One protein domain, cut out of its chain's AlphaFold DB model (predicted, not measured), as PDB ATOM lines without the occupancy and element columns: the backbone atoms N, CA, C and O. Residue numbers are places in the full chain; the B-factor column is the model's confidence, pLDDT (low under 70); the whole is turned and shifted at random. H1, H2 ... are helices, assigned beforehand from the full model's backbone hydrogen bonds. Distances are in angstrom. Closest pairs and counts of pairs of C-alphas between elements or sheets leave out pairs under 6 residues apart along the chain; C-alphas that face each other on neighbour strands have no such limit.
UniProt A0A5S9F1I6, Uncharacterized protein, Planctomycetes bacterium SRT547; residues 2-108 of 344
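This is residues 2 to 108 of the 344 residues of an uncharacterized protein of Planctomycetes bacterium SRT547 (UniProt A0A5S9F1I6). Three long helices lie side by side in a slender rod, an up-and-down bundle, each running against the one before. Residues 64 to 74, of which 72 to 74 belong to H3, stick out at one end. The 107 printed residues hold H1, H2 and H3 in that order, all helix; the whole is loose, radius of gyration of the C-alphas 17.4 A, spanning 62 by 18 by 17 A.

H3, residues 72 to 106, measures 50.5 A and ends at C-alpha 106, (-9.378, 30.252, 28.433). H2, residues 32 to 64, measures 48.4 A. H1, residues 2 to 28, measures 39.9 A from C-alpha 2, (-41.514, 23.746, 58.235).

H3 touches H2, a hairpin, with residues 86 to 100 alone; closest C-alphas Ala 52 and Ile 86, 7.1 A. H3 touches H1 the same way, closest C-alphas Ile 8 and Ile 83, 6.7 A. H1 and H2, a hairpin, touch at a shallow tilt of 18 degrees. Every O i to N i+4 pair is within hydrogen-bond range in H1, H2 and H3.

The printed part has no cut and no long link. Residues 59 to 77 are among those under pLDDT 70.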
ATOM      1  N   ASN A   2     -42.729  23.042  57.781       58.88
ATOM      2  CA  ASN A   2     -41.514  23.746  58.235       58.88
ATOM      3  C   ASN A   2     -40.227  23.342  57.490       58.88
ATOM      4  O   ASN A   2     -39.400  24.202  57.205       58.88
ATOM      5  N   GLU A   3     -40.080  22.071  57.099       60.44
ATOM      6  CA  GLU A   3     -38.926  21.605  56.309       60.44
ATOM      7  C   GLU A   3     -38.864  22.256  54.918       60.44
ATOM      8  O   GLU A   3     -37.825  22.778  54.532       60.44
ATOM      9  N   GLY A   4     -39.996  22.341  54.208       63.72
ATOM     10  CA  GLY A   4     -40.067  23.003  52.899       63.72
ATOM     11  C   GLY A   4     -39.868  24.523  52.969       63.72
ATOM     12  O   GLY A   4     -39.284  25.108  52.059       63.72
ATOM     13  N   TYR A   5     -40.294  25.169  54.063       70.69
ATOM     14  CA  TYR A   5     -40.021  26.593  54.301       70.69
ATOM     15  C   TYR A   5     -38.532  26.854  54.577       70.69
ATOM     16  O   TYR A   5     -37.950  27.812  54.059       70.69
ATOM     17  N   SER A   6     -37.900  25.991  55.374       72.62
ATOM     18  CA  SER A   6     -36.459  26.050  55.625       72.62
ATOM     19  C   SER A   6     -35.671  25.853  54.325       72.62
ATOM     20  O   SER A   6     -34.806  26.672  54.004       72.62
ATOM     21  N   GLU A   7     -36.038  24.852  53.515       75.12
ATOM     22  CA  GLU A   7     -35.359  24.547  52.249       75.12
ATOM     23  C   GLU A   7     -35.478  25.704  51.241       75.12
ATOM     24  O   GLU A   7     -34.462  26.155  50.707       75.12
ATOM     25  N   ILE A   8     -36.670  26.289  51.044       75.69
ATOM     26  CA  ILE A   8     -36.821  27.430  50.121       75.69
ATOM     27  C   ILE A   8     -36.079  28.684  50.614       75.69
ATOM     28  O   ILE A   8     -35.517  29.432  49.813       75.69
ATOM     29  N   THR A   9     -36.010  28.903  51.931       79.56
ATOM     30  CA  THR A   9     -35.286  30.039  52.526       79.56
ATOM     31  C   THR A   9     -33.771  29.899  52.338       79.56
ATOM     32  O   THR A   9     -33.082  30.880  52.020       79.56
ATOM     33  N   GLN A  10     -33.247  28.679  52.483       80.81
ATOM     34  CA  GLN A  10     -31.846  28.364  52.197       80.81
ATOM     35  C   GLN A  10     -31.528  28.550  50.708       80.81
ATOM     36  O   GLN A  10     -30.567  29.252  50.386       80.81
ATOM     37  N   ILE A  11     -32.375  28.036  49.811       76.62
ATOM     38  CA  ILE A  11     -32.240  28.205  48.353       76.62
ATOM     39  C   ILE A  11     -32.223  29.696  47.976       76.62
ATOM     40  O   ILE A  11     -31.323  30.153  47.269       76.62
ATOM     41  N   ILE A  12     -33.139  30.513  48.513       81.25
ATOM     42  CA  ILE A  12     -33.146  31.973  48.279       81.25
ATOM     43  C   ILE A  12     -31.820  32.616  48.707       81.25
ATOM     44  O   ILE A  12     -31.312  33.515  48.030       81.25
ATOM     45  N   SER A  13     -31.259  32.183  49.834       86.75
ATOM     46  CA  SER A  13     -29.993  32.710  50.350       86.75
ATOM     47  C   SER A  13     -28.813  32.331  49.449       86.75
ATOM     48  O   SER A  13     -27.975  33.186  49.149       86.75
ATOM     49  N   GLN A  14     -28.786  31.096  48.940       83.94
ATOM     50  CA  GLN A  14     -27.770  30.628  47.991       83.94
ATOM     51  C   GLN A  14     -27.856  31.369  46.647       83.94
ATOM     52  O   GLN A  14     -26.839  31.859  46.149       83.94
ATOM     53  N   ILE A  15     -29.062  31.564  46.103       83.31
ATOM     54  CA  ILE A  15     -29.273  32.319  44.857       83.31
ATOM     55  C   ILE A  15     -28.829  33.785  45.012       83.31
ATOM     56  O   ILE A  15     -28.180  34.339  44.121       83.31
ATOM     57  N   LYS A  16     -29.107  34.425  46.159       89.75
ATOM     58  CA  LYS A  16     -28.634  35.795  46.440       89.75
ATOM     59  C   LYS A  16     -27.111  35.891  46.469       89.75
ATOM     60  O   LYS A  16     -26.563  36.838  45.910       89.75
ATOM     61  N   LYS A  17     -26.430  34.926  47.094       89.81
ATOM     62  CA  LYS A  17     -24.962  34.885  47.115       89.81
ATOM     63  C   LYS A  17     -24.393  34.803  45.692       89.81
ATOM     64  O   LYS A  17     -23.502  35.574  45.348       89.81
ATOM     65  N   LYS A  18     -24.982  33.966  44.832       84.81
ATOM     66  CA  LYS A  18     -24.586  33.826  43.416       84.81
ATOM     67  C   LYS A  18     -24.800  35.101  42.605       84.81
ATOM     68  O   LYS A  18     -23.982  35.421  41.746       84.81
ATOM     69  N   LYS A  19     -25.864  35.858  42.896       88.38
ATOM     70  CA  LYS A  19     -26.091  37.174  42.282       88.38
ATOM     71  C   LYS A  19     -24.907  38.110  42.522       88.38
ATOM     72  O   LYS A  19     -24.386  38.687  41.575       88.38
ATOM     73  N   ILE A  20     -24.466  38.205  43.776       87.56
ATOM     74  CA  ILE A  20     -23.343  39.061  44.181       87.56
ATOM     75  C   ILE A  20     -22.051  38.620  43.476       87.56
ATOM     76  O   ILE A  20     -21.279  39.452  43.010       87.56
ATOM     77  N   GLU A  21     -21.823  37.311  43.351       86.00
ATOM     78  CA  GLU A  21     -20.657  36.764  42.648       86.00
ATOM     79  C   GLU A  21     -20.665  37.107  41.144       86.00
ATOM     80  O   GLU A  21     -19.634  37.509  40.603       86.00
ATOM     81  N   LEU A  22     -21.821  37.024  40.473       85.38
ATOM     82  CA  LEU A  22     -21.974  37.439  39.071       85.38
ATOM     83  C   LEU A  22     -21.815  38.957  38.885       85.38
ATOM     84  O   LEU A  22     -21.172  39.394  37.932       85.38
ATOM     85  N   GLU A  23     -22.346  39.769  39.799       87.62
ATOM     86  CA  GLU A  23     -22.142  41.225  39.803       87.62
ATOM     87  C   GLU A  23     -20.660  41.587  40.004       87.62
ATOM     88  O   GLU A  23     -20.143  42.499  39.357       87.62
ATOM     89  N   ALA A  24     -19.941  40.837  40.843       87.75
ATOM     90  CA  ALA A  24     -18.503  41.009  41.022       87.75
ATOM     91  C   ALA A  24     -17.706  40.635  39.759       87.75
ATOM     92  O   ALA A  24     -16.713  41.297  39.456       87.75
ATOM     93  N   LEU A  25     -18.132  39.611  39.005       82.38
ATOM     94  CA  LEU A  25     -17.557  39.297  37.690       82.38
ATOM     95  C   LEU A  25     -17.833  40.423  36.686       82.38
ATOM     96  O   LEU A  25     -16.921  40.833  35.971       82.38
ATOM     97  N   LEU A  26     -19.043  40.990  36.683       86.50
ATOM     98  CA  LEU A  26     -19.388  42.128  35.825       86.50
ATOM     99  C   LEU A  26     -18.458  43.326  36.067       86.50
ATOM    100  O   LEU A  26     -17.990  43.944  35.119       86.50
ATOM    101  N   GLY A  27     -18.140  43.625  37.331       78.94
ATOM    102  CA  GLY A  27     -17.241  44.728  37.691       78.94
ATOM    103  C   GLY A  27     -15.767  44.514  37.316       78.94
ATOM    104  O   GLY A  27     -15.002  45.477  37.297       78.94
ATOM    105  N   LYS A  28     -15.352  43.275  37.021       81.31
ATOM    106  CA  LYS A  28     -13.961  42.920  36.678       81.31
ATOM    107  C   LYS A  28     -13.695  42.874  35.170       81.31
ATOM    108  O   LYS A  28     -12.530  42.894  34.771       81.31
ATOM    109  N   HIS A  29     -14.733  42.812  34.334       73.12
ATOM    110  CA  HIS A  29     -14.609  42.621  32.887       73.12
ATOM    111  C   HIS A  29     -15.244  43.782  32.105       73.12
ATOM    112  O   HIS A  29     -16.399  44.116  32.314       73.12
ATOM    113  N   ASN A  30     -14.487  44.370  31.168       68.94
ATOM    114  CA  ASN A  30     -14.927  45.479  30.297       68.94
ATOM    115  C   ASN A  30     -15.245  45.031  28.857       68.94
ATOM    116  O   ASN A  30     -15.299  45.848  27.944       68.94
ATOM    117  N   ASP A  31     -15.370  43.726  28.630       76.69
ATOM    118  CA  ASP A  31     -15.639  43.164  27.310       76.69
ATOM    119  C   ASP A  31     -17.154  43.078  27.074       76.69
ATOM    120  O   ASP A  31     -17.882  42.511  27.894       76.69
ATOM    121  N   ASP A  32     -17.633  43.636  25.961       75.69
ATOM    122  CA  ASP A  32     -19.062  43.739  25.637       75.69
ATOM    123  C   ASP A  32     -19.763  42.373  25.523       75.69
ATOM    124  O   ASP A  32     -20.961  42.263  25.804       75.69
ATOM    125  N   ILE A  33     -19.045  41.316  25.132       75.62
ATOM    126  CA  ILE A  33     -19.597  39.964  24.981       75.62
ATOM    127  C   ILE A  33     -19.747  39.311  26.357       75.62
ATOM    128  O   ILE A  33     -20.815  38.774  26.676       75.62
ATOM    129  N   PHE A  34     -18.712  39.388  27.195       79.19
ATOM    130  CA  PHE A  34     -18.771  38.855  28.560       79.19
ATOM    131  C   PHE A  34     -19.771  39.627  29.422       79.19
ATOM    132  O   PHE A  34     -20.571  39.013  30.124       79.19
ATOM    133  N   THR A  35     -19.815  40.952  29.285       82.44
ATOM    134  CA  THR A  35     -20.776  41.827  29.975       82.44
ATOM    135  C   THR A  35     -22.214  41.416  29.656       82.44
ATOM    136  O   THR A  35     -23.010  41.218  30.572       82.44
ATOM    137  N   LYS A  36     -22.550  41.188  28.377       86.38
ATOM    138  CA  LYS A  36     -23.890  40.720  27.974       86.38
ATOM    139  C   LYS A  36     -24.235  39.347  28.555       86.38
ATOM    140  O   LYS A  36     -25.351  39.160  29.040       86.38
ATOM    141  N   LYS A  37     -23.294  38.396  28.539       83.38
ATOM    142  CA  LYS A  37     -23.506  37.052  29.112       83.38
ATOM    143  C   LYS A  37     -23.719  37.105  30.627       83.38
ATOM    144  O   LYS A  37     -24.647  36.471  31.127       83.38
ATOM    145  N   ILE A  38     -22.917  37.899  31.337       81.88
ATOM    146  CA  ILE A  38     -23.032  38.087  32.787       81.88
ATOM    147  C   ILE A  38     -24.348  38.796  33.136       81.88
ATOM    148  O   ILE A  38     -25.068  38.337  34.018       81.88
ATOM    149  N   MET A  39     -24.727  39.852  32.407       88.06
ATOM    150  CA  MET A  39     -26.006  40.543  32.620       88.06
ATOM    151  C   MET A  39     -27.212  39.622  32.401       88.06
ATOM    152  O   MET A  39     -28.143  39.640  33.202       88.06
ATOM    153  N   ASN A  40     -27.191  38.777  31.366       87.94
ATOM    154  CA  ASN A  40     -28.266  37.811  31.135       87.94
ATOM    155  C   ASN A  40     -28.358  36.774  32.272       87.94
ATOM    156  O   ASN A  40     -29.450  36.440  32.729       87.94
ATOM    157  N   ALA A  41     -27.215  36.304  32.785       81.69
ATOM    158  CA  ALA A  41     -27.182  35.413  33.944       81.69
ATOM    159  C   ALA A  41     -27.751  36.087  35.208       81.69
ATOM    160  O   ALA A  41     -28.537  35.469  35.927       81.69
ATOM    161  N   ILE A  42     -27.435  37.366  35.446       84.38
ATOM    162  CA  ILE A  42     -27.995  38.148  36.563       84.38
ATOM    163  C   ILE A  42     -29.520  38.282  36.435       84.38
ATOM    164  O   ILE A  42     -30.228  38.071  37.418       84.38
ATOM    165  N   LEU A  43     -30.046  38.560  35.238       88.19
ATOM    166  CA  LEU A  43     -31.495  38.649  35.010       88.19
ATOM    167  C   LEU A  43     -32.209  37.316  35.294       88.19
ATOM    168  O   LEU A  43     -33.259  37.302  35.939       88.19
ATOM    169  N   LYS A  44     -31.620  36.185  34.881       87.44
ATOM    170  CA  LYS A  44     -32.144  34.845  35.211       87.44
ATOM    171  C   LYS A  44     -32.164  34.597  36.723       87.44
ATOM    172  O   LYS A  44     -33.156  34.094  37.250       87.44
ATOM    173  N   VAL A  45     -31.106  35.004  37.426       86.12
ATOM    174  CA  VAL A  45     -31.008  34.927  38.892       86.12
ATOM    175  C   VAL A  45     -32.089  35.774  39.572       86.12
ATOM    176  O   VAL A  45     -32.755  35.296  40.489       86.12
ATOM    177  N   GLU A  46     -32.322  37.008  39.119       86.81
ATOM    178  CA  GLU A  46     -33.379  37.874  39.660       86.81
ATOM    179  C   GLU A  46     -34.783  37.295  39.446       86.81
ATOM    180  O   GLU A  46     -35.605  37.305  40.372       86.81
ATOM    181  N   GLY A  47     -35.040  36.728  38.263       84.62
ATOM    182  CA  GLY A  47     -36.280  36.013  37.970       84.62
ATOM    183  C   GLY A  47     -36.508  34.829  38.915       84.62
ATOM    184  O   GLY A  47     -37.613  34.659  39.439       84.62
ATOM    185  N   LEU A  48     -35.456  34.056  39.206       86.69
ATOM    186  CA  LEU A  48     -35.530  32.912  40.117       86.69
ATOM    187  C   LEU A  48     -35.772  33.336  41.576       86.69
ATOM    188  O   LEU A  48     -36.606  32.734  42.253       86.69
ATOM    189  N   ILE A  49     -35.131  34.416  42.048       82.56
ATOM    190  CA  ILE A  49     -35.388  34.988  43.386       82.56
ATOM    191  C   ILE A  49     -36.859  35.390  43.530       82.56
ATOM    192  O   ILE A  49     -37.465  35.159  44.578       82.56
ATOM    193  N   SER A  50     -37.437  36.006  42.496       86.44
ATOM    194  CA  SER A  50     -38.845  36.416  42.498       86.44
ATOM    195  C   SER A  50     -39.783  35.210  42.614       86.44
ATOM    196  O   SER A  50     -40.660  35.196  43.480       86.44
ATOM    197  N   LYS A  51     -39.547  34.157  41.816       86.38
ATOM    198  CA  LYS A  51     -40.314  32.900  41.877       86.38
ATOM    199  C   LYS A  51     -40.212  32.229  43.249       86.38
ATOM    200  O   LYS A  51     -41.236  31.898  43.841       86.38
ATOM    201  N   ALA A  52     -39.003  32.112  43.796       80.75
ATOM    202  CA  ALA A  52     -38.779  31.493  45.100       80.75
ATOM    203  C   ALA A  52     -39.451  32.265  46.251       80.75
ATOM    204  O   ALA A  52     -40.025  31.653  47.148       80.75
ATOM    205  N   LYS A  53     -39.459  33.606  46.210       84.94
ATOM    206  CA  LYS A  53     -40.177  34.432  47.198       84.94
ATOM    207  C   LYS A  53     -41.693  34.275  47.118       84.94
ATOM    208  O   LYS A  53     -42.341  34.215  48.159       84.94
ATOM    209  N   LYS A  54     -42.259  34.208  45.908       84.38
ATOM    210  CA  LYS A  54     -43.696  33.947  45.730       84.38
ATOM    211  C   LYS A  54     -44.073  32.592  46.330       84.38
ATOM    212  O   LYS A  54     -45.042  32.515  47.074       84.38
ATOM    213  N   LEU A  55     -43.261  31.562  46.087       80.75
ATOM    214  CA  LEU A  55     -43.457  30.237  46.677       80.75
ATOM    215  C   LEU A  55     -43.354  30.261  48.210       80.75
ATOM    216  O   LEU A  55     -44.201  29.692  48.892       80.75
ATOM    217  N   GLN A  56     -42.368  30.978  48.758       78.12
ATOM    218  CA  GLN A  56     -42.221  31.172  50.201       78.12
ATOM    219  C   GLN A  56     -43.461  31.838  50.823       78.12
ATOM    220  O   GLN A  56     -43.951  31.363  51.843       78.12
ATOM    221  N   MET A  57     -44.006  32.888  50.193       75.94
ATOM    222  CA  MET A  57     -45.242  33.545  50.646       75.94
ATOM    223  C   MET A  57     -46.454  32.606  50.576       75.94
ATOM    224  O   MET A  57     -47.269  32.591  51.493       75.94
ATOM    225  N   SER A  58     -46.555  31.783  49.529       71.12
ATOM    226  CA  SER A  58     -47.617  30.775  49.401       71.12
ATOM    227  C   SER A  58     -47.556  29.700  50.491       71.12
ATOM    228  O   SER A  58     -48.599  29.197  50.908       71.12
ATOM    229  N   ILE A  59     -46.352  29.347  50.959       67.81
ATOM    230  CA  ILE A  59     -46.156  28.423  52.086       67.81
ATOM    231  C   ILE A  59     -46.534  29.103  53.411       67.81
ATOM    232  O   ILE A  59     -47.212  28.485  54.227       67.81
ATOM    233  N   ASP A  60     -46.158  30.370  53.601       64.50
ATOM    234  CA  ASP A  60     -46.435  31.151  54.817       64.50
ATOM    235  C   ASP A  60     -47.949  31.358  55.031       64.50
ATOM    236  O   ASP A  60     -48.499  31.009  56.075       64.50
ATOM    237  N   VAL A  61     -48.671  31.786  53.987       62.19
ATOM    238  CA  VAL A  61     -50.135  31.985  54.031       62.19
ATOM    239  C   VAL A  61     -50.893  30.681  54.320       62.19
ATOM    240  O   VAL A  61     -51.895  30.694  55.034       62.19
ATOM    241  N   LYS A  62     -50.425  29.540  53.799       60.12
ATOM    242  CA  LYS A  62     -51.064  28.226  54.021       60.12
ATOM    243  C   LYS A  62     -50.647  27.559  55.340       60.12
ATOM    244  O   LYS A  62     -51.379  26.705  55.838       60.12
ATOM    245  N   GLY A  63     -49.512  27.957  55.919       54.00
ATOM    246  CA  GLY A  63     -49.053  27.515  57.239       54.00
ATOM    247  C   GLY A  63     -49.837  28.143  58.394       54.00
ATOM    248  O   GLY A  63     -50.083  27.473  59.392       54.00
ATOM    249  N   TYR A  64     -50.303  29.388  58.238       45.97
ATOM    250  CA  TYR A  64     -51.120  30.078  59.247       45.97
ATOM    251  C   TYR A  64     -52.596  29.646  59.267       45.97
ATOM    252  O   TYR A  64     -53.266  29.807  60.284       45.97
ATOM    253  N   THR A  65     -53.117  29.084  58.172       48.44
ATOM    254  CA  THR A  65     -54.539  28.706  58.052       48.44
ATOM    255  C   THR A  65     -54.829  27.241  58.381       48.44
ATOM    256  O   THR A  65     -55.992  26.843  58.421       48.44
ATOM    257  N   THR A  66     -53.809  26.421  58.662       47.53
ATOM    258  CA  THR A  66     -53.971  24.977  58.896       47.53
ATOM    259  C   THR A  66     -53.471  24.531  60.274       47.53
ATOM    260  O   THR A  66     -52.554  23.726  60.403       47.53
ATOM    261  N   SER A  67     -54.161  24.974  61.334       47.12
ATOM    262  CA  SER A  67     -54.327  24.141  62.542       47.12
ATOM    263  C   SER A  67     -55.242  22.930  62.276       47.12
ATOM    264  O   SER A  67     -55.254  21.972  63.046       47.12
ATOM    265  N   HIS A  68     -55.974  22.931  61.156       44.56
ATOM    266  CA  HIS A  68     -56.747  21.795  60.673       44.56
ATOM    267  C   HIS A  68     -55.949  20.955  59.670       44.56
ATOM    268  O   HIS A  68     -55.393  21.474  58.703       44.56
ATOM    269  N   LYS A  69     -55.924  19.637  59.910       49.47
ATOM    270  CA  LYS A  69     -55.375  18.580  59.044       49.47
ATOM    271  C   LYS A  69     -56.078  18.562  57.673       49.47
ATOM    272  O   LYS A  69     -56.894  17.689  57.402       49.47
ATOM    273  N   VAL A  70     -55.775  19.518  56.801       47.81
ATOM    274  CA  VAL A  70     -56.119  19.445  55.375       47.81
ATOM    275  C   VAL A  70     -55.140  18.465  54.733       47.81
ATOM    276  O   VAL A  70     -53.935  18.597  54.948       47.81
ATOM    277  N   SER A  71     -55.654  17.471  54.002       48.16
ATOM    278  CA  SER A  71     -54.919  16.339  53.412       48.16
ATOM    279  C   SER A  71     -53.550  16.740  52.857       48.16
ATOM    280  O   SER A  71     -53.403  17.223  51.732       48.16
ATOM    281  N   SER A  72     -52.534  16.535  53.691       50.94
ATOM    282  CA  SER A  72     -51.200  17.111  53.554       50.94
ATOM    283  C   SER A  72     -50.447  16.606  52.322       50.94
ATOM    284  O   SER A  72     -49.591  17.318  51.814       50.94
ATOM    285  N   GLY A  73     -50.783  15.430  51.784       53.72
ATOM    286  CA  GLY A  73     -50.024  14.777  50.709       53.72
ATOM    287  C   GLY A  73     -50.060  15.479  49.342       53.72
ATOM    288  O   GLY A  73     -49.024  15.629  48.693       53.72
ATOM    289  N   ILE A  74     -51.224  15.954  48.883       55.62
ATOM    290  CA  ILE A  74     -51.360  16.541  47.532       55.62
ATOM    291  C   ILE A  74     -50.767  17.954  47.488       55.62
ATOM    292  O   ILE A  74     -50.059  18.313  46.548       55.62
ATOM    293  N   LEU A  75     -51.001  18.746  48.535       55.84
ATOM    294  CA  LEU A  75     -50.427  20.085  48.648       55.84
ATOM    295  C   LEU A  75     -48.905  20.015  48.846       55.84
ATOM    296  O   LEU A  75     -48.165  20.762  48.206       55.84
ATOM    297  N   HIS A  76     -48.431  19.081  49.676       61.38
ATOM    298  CA  HIS A  76     -47.004  18.865  49.899       61.38
ATOM    299  C   HIS A  76     -46.289  18.382  48.629       61.38
ATOM    300  O   HIS A  76     -45.223  18.900  48.317       61.38
ATOM    301  N   SER A  77     -46.890  17.479  47.845       65.06
ATOM    302  CA  SER A  77     -46.289  17.001  46.590       65.06
ATOM    303  C   SER A  77     -46.212  18.075  45.496       65.06
ATOM    304  O   SER A  77     -45.209  18.130  44.785       65.06
ATOM    305  N   LYS A  78     -47.208  18.969  45.375       71.56
ATOM    306  CA  LYS A  78     -47.138  20.124  44.455       71.56
ATOM    307  C   LYS A  78     -46.044  21.115  44.873       71.56
ATOM    308  O   LYS A  78     -45.219  21.485  44.044       71.56
ATOM    309  N   LEU A  79     -45.973  21.456  46.162       69.06
ATOM    310  CA  LEU A  79     -44.934  22.343  46.703       69.06
ATOM    311  C   LEU A  79     -43.524  21.752  46.540       69.06
ATOM    312  O   LEU A  79     -42.616  22.448  46.101       69.06
ATOM    313  N   LEU A  80     -43.340  20.460  46.828       72.38
ATOM    314  CA  LEU A  80     -42.064  19.765  46.628       72.38
ATOM    315  C   LEU A  80     -41.642  19.733  45.154       72.38
ATOM    316  O   LEU A  80     -40.456  19.870  44.855       72.38
ATOM    317  N   LYS A  81     -42.587  19.574  44.216       83.19
ATOM    318  CA  LYS A  81     -42.289  19.655  42.776       83.19
ATOM    319  C   LYS A  81     -41.769  21.040  42.390       83.19
ATOM    320  O   LYS A  81     -40.767  21.118  41.685       83.19
ATOM    321  N   GLU A  82     -42.392  22.108  42.881       79.00
ATOM    322  CA  GLU A  82     -41.946  23.482  42.615       79.00
ATOM    323  C   GLU A  82     -40.588  23.792  43.269       79.00
ATOM    324  O   GLU A  82     -39.713  24.363  42.617       79.00
ATOM    325  N   ILE A  83     -40.350  23.338  44.507       75.38
ATOM    326  CA  ILE A  83     -39.038  23.453  45.174       75.38
ATOM    327  C   ILE A  83     -37.956  22.735  44.354       75.38
ATOM    328  O   ILE A  83     -36.899  23.307  44.080       75.38
ATOM    329  N   ASN A  84     -38.228  21.515  43.887       78.75
ATOM    330  CA  ASN A  84     -37.285  20.755  43.065       78.75
ATOM    331  C   ASN A  84     -37.025  21.402  41.697       78.75
ATOM    332  O   ASN A  84     -35.904  21.337  41.196       78.75
ATOM    333  N   GLN A  85     -38.021  22.052  41.090       85.50
ATOM    334  CA  GLN A  85     -37.817  22.824  39.860       85.50
ATOM    335  C   GLN A  85     -36.886  24.019  40.091       85.50
ATOM    336  O   GLN A  85     -35.972  24.242  39.297       85.50
ATOM    337  N   ILE A  86     -37.064  24.748  41.196       78.75
ATOM    338  CA  ILE A  86     -36.184  25.867  41.564       78.75
ATOM    339  C   ILE A  86     -34.760  25.364  41.830       78.75
ATOM    340  O   ILE A  86     -33.800  25.991  41.387       78.75
ATOM    341  N   LYS A  87     -34.616  24.205  42.479       82.75
ATOM    342  CA  LYS A  87     -33.319  23.563  42.744       82.75
ATOM    343  C   LYS A  87     -32.582  23.166  41.460       82.75
ATOM    344  O   LYS A  87     -31.378  23.380  41.358       82.75
ATOM    345  N   LYS A  88     -33.296  22.655  40.448       88.12
ATOM    346  CA  LYS A  88     -32.715  22.388  39.117       88.12
ATOM    347  C   LYS A  88     -32.253  23.676  38.430       88.12
ATOM    348  O   LYS A  88     -31.119  23.753  37.973       88.12
ATOM    349  N   GLN A  89     -33.081  24.720  38.446       82.31
ATOM    350  CA  GLN A  89     -32.729  26.026  37.866       82.31
ATOM    351  C   GLN A  89     -31.554  26.695  38.594       82.31
ATOM    352  O   GLN A  89     -30.750  27.406  37.994       82.31
ATOM    353  N   GLU A  90     -31.415  26.447  39.892       83.38
ATOM    354  CA  GLU A  90     -30.253  26.872  40.658       83.38
ATOM    355  C   GLU A  90     -28.954  26.176  40.198       83.38
ATOM    356  O   GLU A  90     -27.899  26.823  40.151       83.38
ATOM    357  N   GLN A  91     -29.007  24.883  39.868       84.25
ATOM    358  CA  GLN A  91     -27.861  24.144  39.325       84.25
ATOM    359  C   GLN A  91     -27.479  24.655  37.929       84.25
ATOM    360  O   GLN A  91     -26.302  24.916  37.686       84.25
ATOM    361  N   GLU A  92     -28.455  24.943  37.066       85.12
ATOM    362  CA  GLU A  92     -28.212  25.553  35.747       85.12
ATOM    363  C   GLU A  92     -27.488  26.911  35.853       85.12
ATOM    364  O   GLU A  92     -26.613  27.245  35.047       85.12
ATOM    365  N   ILE A  93     -27.809  27.712  36.877       80.50
ATOM    366  CA  ILE A  93     -27.116  28.981  37.155       80.50
ATOM    367  C   ILE A  93     -25.657  28.737  37.566       80.50
ATOM    368  O   ILE A  93     -24.776  29.496  37.153       80.50
ATOM    369  N   ASN A  94     -25.382  27.687  38.346       81.12
ATOM    370  CA  ASN A  94     -24.013  27.318  38.721       81.12
ATOM    371  C   ASN A  94     -23.185  26.910  37.507       81.12
ATOM    372  O   ASN A  94     -22.057  27.376  37.350       81.12
ATOM    373  N   GLU A  95     -23.755  26.084  36.638       84.69
ATOM    374  CA  GLU A  95     -23.110  25.662  35.396       84.69
ATOM    375  C   GLU A  95     -22.862  26.855  34.472       84.69
ATOM    376  O   GLU A  95     -21.777  26.994  33.908       84.69
ATOM    377  N   THR A  96     -23.821  27.783  34.389       80.38
ATOM    378  CA  THR A  96     -23.674  29.023  33.614       80.38
ATOM    379  C   THR A  96     -22.542  29.895  34.161       80.38
ATOM    380  O   THR A  96     -21.720  30.390  33.387       80.38
ATOM    381  N   LYS A  97     -22.464  30.074  35.487       84.38
ATOM    382  CA  LYS A  97     -21.373  30.816  36.137       84.38
ATOM    383  C   LYS A  97     -20.022  30.156  35.846       84.38
ATOM    384  O   LYS A  97     -19.110  30.838  35.387       84.38
ATOM    385  N   PHE A  98     -19.917  28.844  36.055       84.50
ATOM    386  CA  PHE A  98     -18.691  28.087  35.801       84.50
ATOM    387  C   PHE A  98     -18.269  28.162  34.326       84.50
ATOM    388  O   PHE A  98     -17.098  28.378  34.025       84.50
ATOM    389  N   GLY A  99     -19.221  28.071  33.394       83.00
ATOM    390  CA  GLY A  99     -18.969  28.240  31.964       83.00
ATOM    391  C   GLY A  99     -18.431  29.630  31.616       83.00
ATOM    392  O   GLY A  99     -17.515  29.747  30.806       83.00
ATOM    393  N   ILE A 100     -18.947  30.689  32.252       81.12
ATOM    394  CA  ILE A 100     -18.432  32.057  32.083       81.12
ATOM    395  C   ILE A 100     -17.006  32.172  32.640       81.12
ATOM    396  O   ILE A 100     -16.135  32.703  31.954       81.12
ATOM    397  N   GLU A 101     -16.747  31.648  33.838       82.88
ATOM    398  CA  GLU A 101     -15.418  31.665  34.465       82.88
ATOM    399  C   GLU A 101     -14.380  30.890  33.644       82.88
ATOM    400  O   GLU A 101     -13.268  31.381  33.434       82.88
ATOM    401  N   LYS A 102     -14.756  29.725  33.104       85.44
ATOM    402  CA  LYS A 102     -13.908  28.923  32.217       85.44
ATOM    403  C   LYS A 102     -13.595  29.660  30.913       85.44
ATOM    404  O   LYS A 102     -12.430  29.750  30.540       85.44
ATOM    405  N   LEU A 103     -14.596  30.270  30.273       78.62
ATOM    406  CA  LEU A 103     -14.388  31.081  29.066       78.62
ATOM    407  C   LEU A 103     -13.465  32.280  29.329       78.62
ATOM    408  O   LEU A 103     -12.642  32.625  28.483       78.62
ATOM    409  N   ILE A 104     -13.578  32.909  30.500       76.12
ATOM    410  CA  ILE A 104     -12.684  33.997  30.914       76.12
ATOM    411  C   ILE A 104     -11.253  33.478  31.100       76.12
ATOM    412  O   ILE A 104     -10.312  34.128  30.642       76.12
ATOM    413  N   ALA A 105     -11.081  32.324  31.748       78.38
ATOM    414  CA  ALA A 105      -9.775  31.717  31.990       78.38
ATOM    415  C   ALA A 105      -9.089  31.240  30.696       78.38
ATOM    416  O   ALA A 105      -7.873  31.373  30.563       78.38
ATOM    417  N   GLU A 106      -9.862  30.734  29.733       75.19
ATOM    418  CA  GLU A 106      -9.378  30.252  28.433       75.19
ATOM    419  C   GLU A 106      -9.107  31.379  27.428       75.19
ATOM    420  O   GLU A 106      -8.421  31.156  26.432       75.19
ATOM    421  N   THR A 107      -9.603  32.599  27.666       67.00
ATOM    422  CA  THR A 107      -9.328  33.741  26.786       67.00
ATOM    423  C   THR A 107      -7.881  34.215  27.003       67.00
ATOM    424  O   THR A 107      -7.575  34.791  28.052       67.00
ATOM    425  N   PRO A 108      -6.955  34.035  26.039       55.84
ATOM    426  CA  PRO A 108      -5.554  34.356  26.269       55.84
ATOM    427  C   PRO A 108      -5.363  35.872  26.415       55.84
ATOM    428  O   PRO A 108      -5.691  36.649  25.510       55.84
TER     429      PRO A 108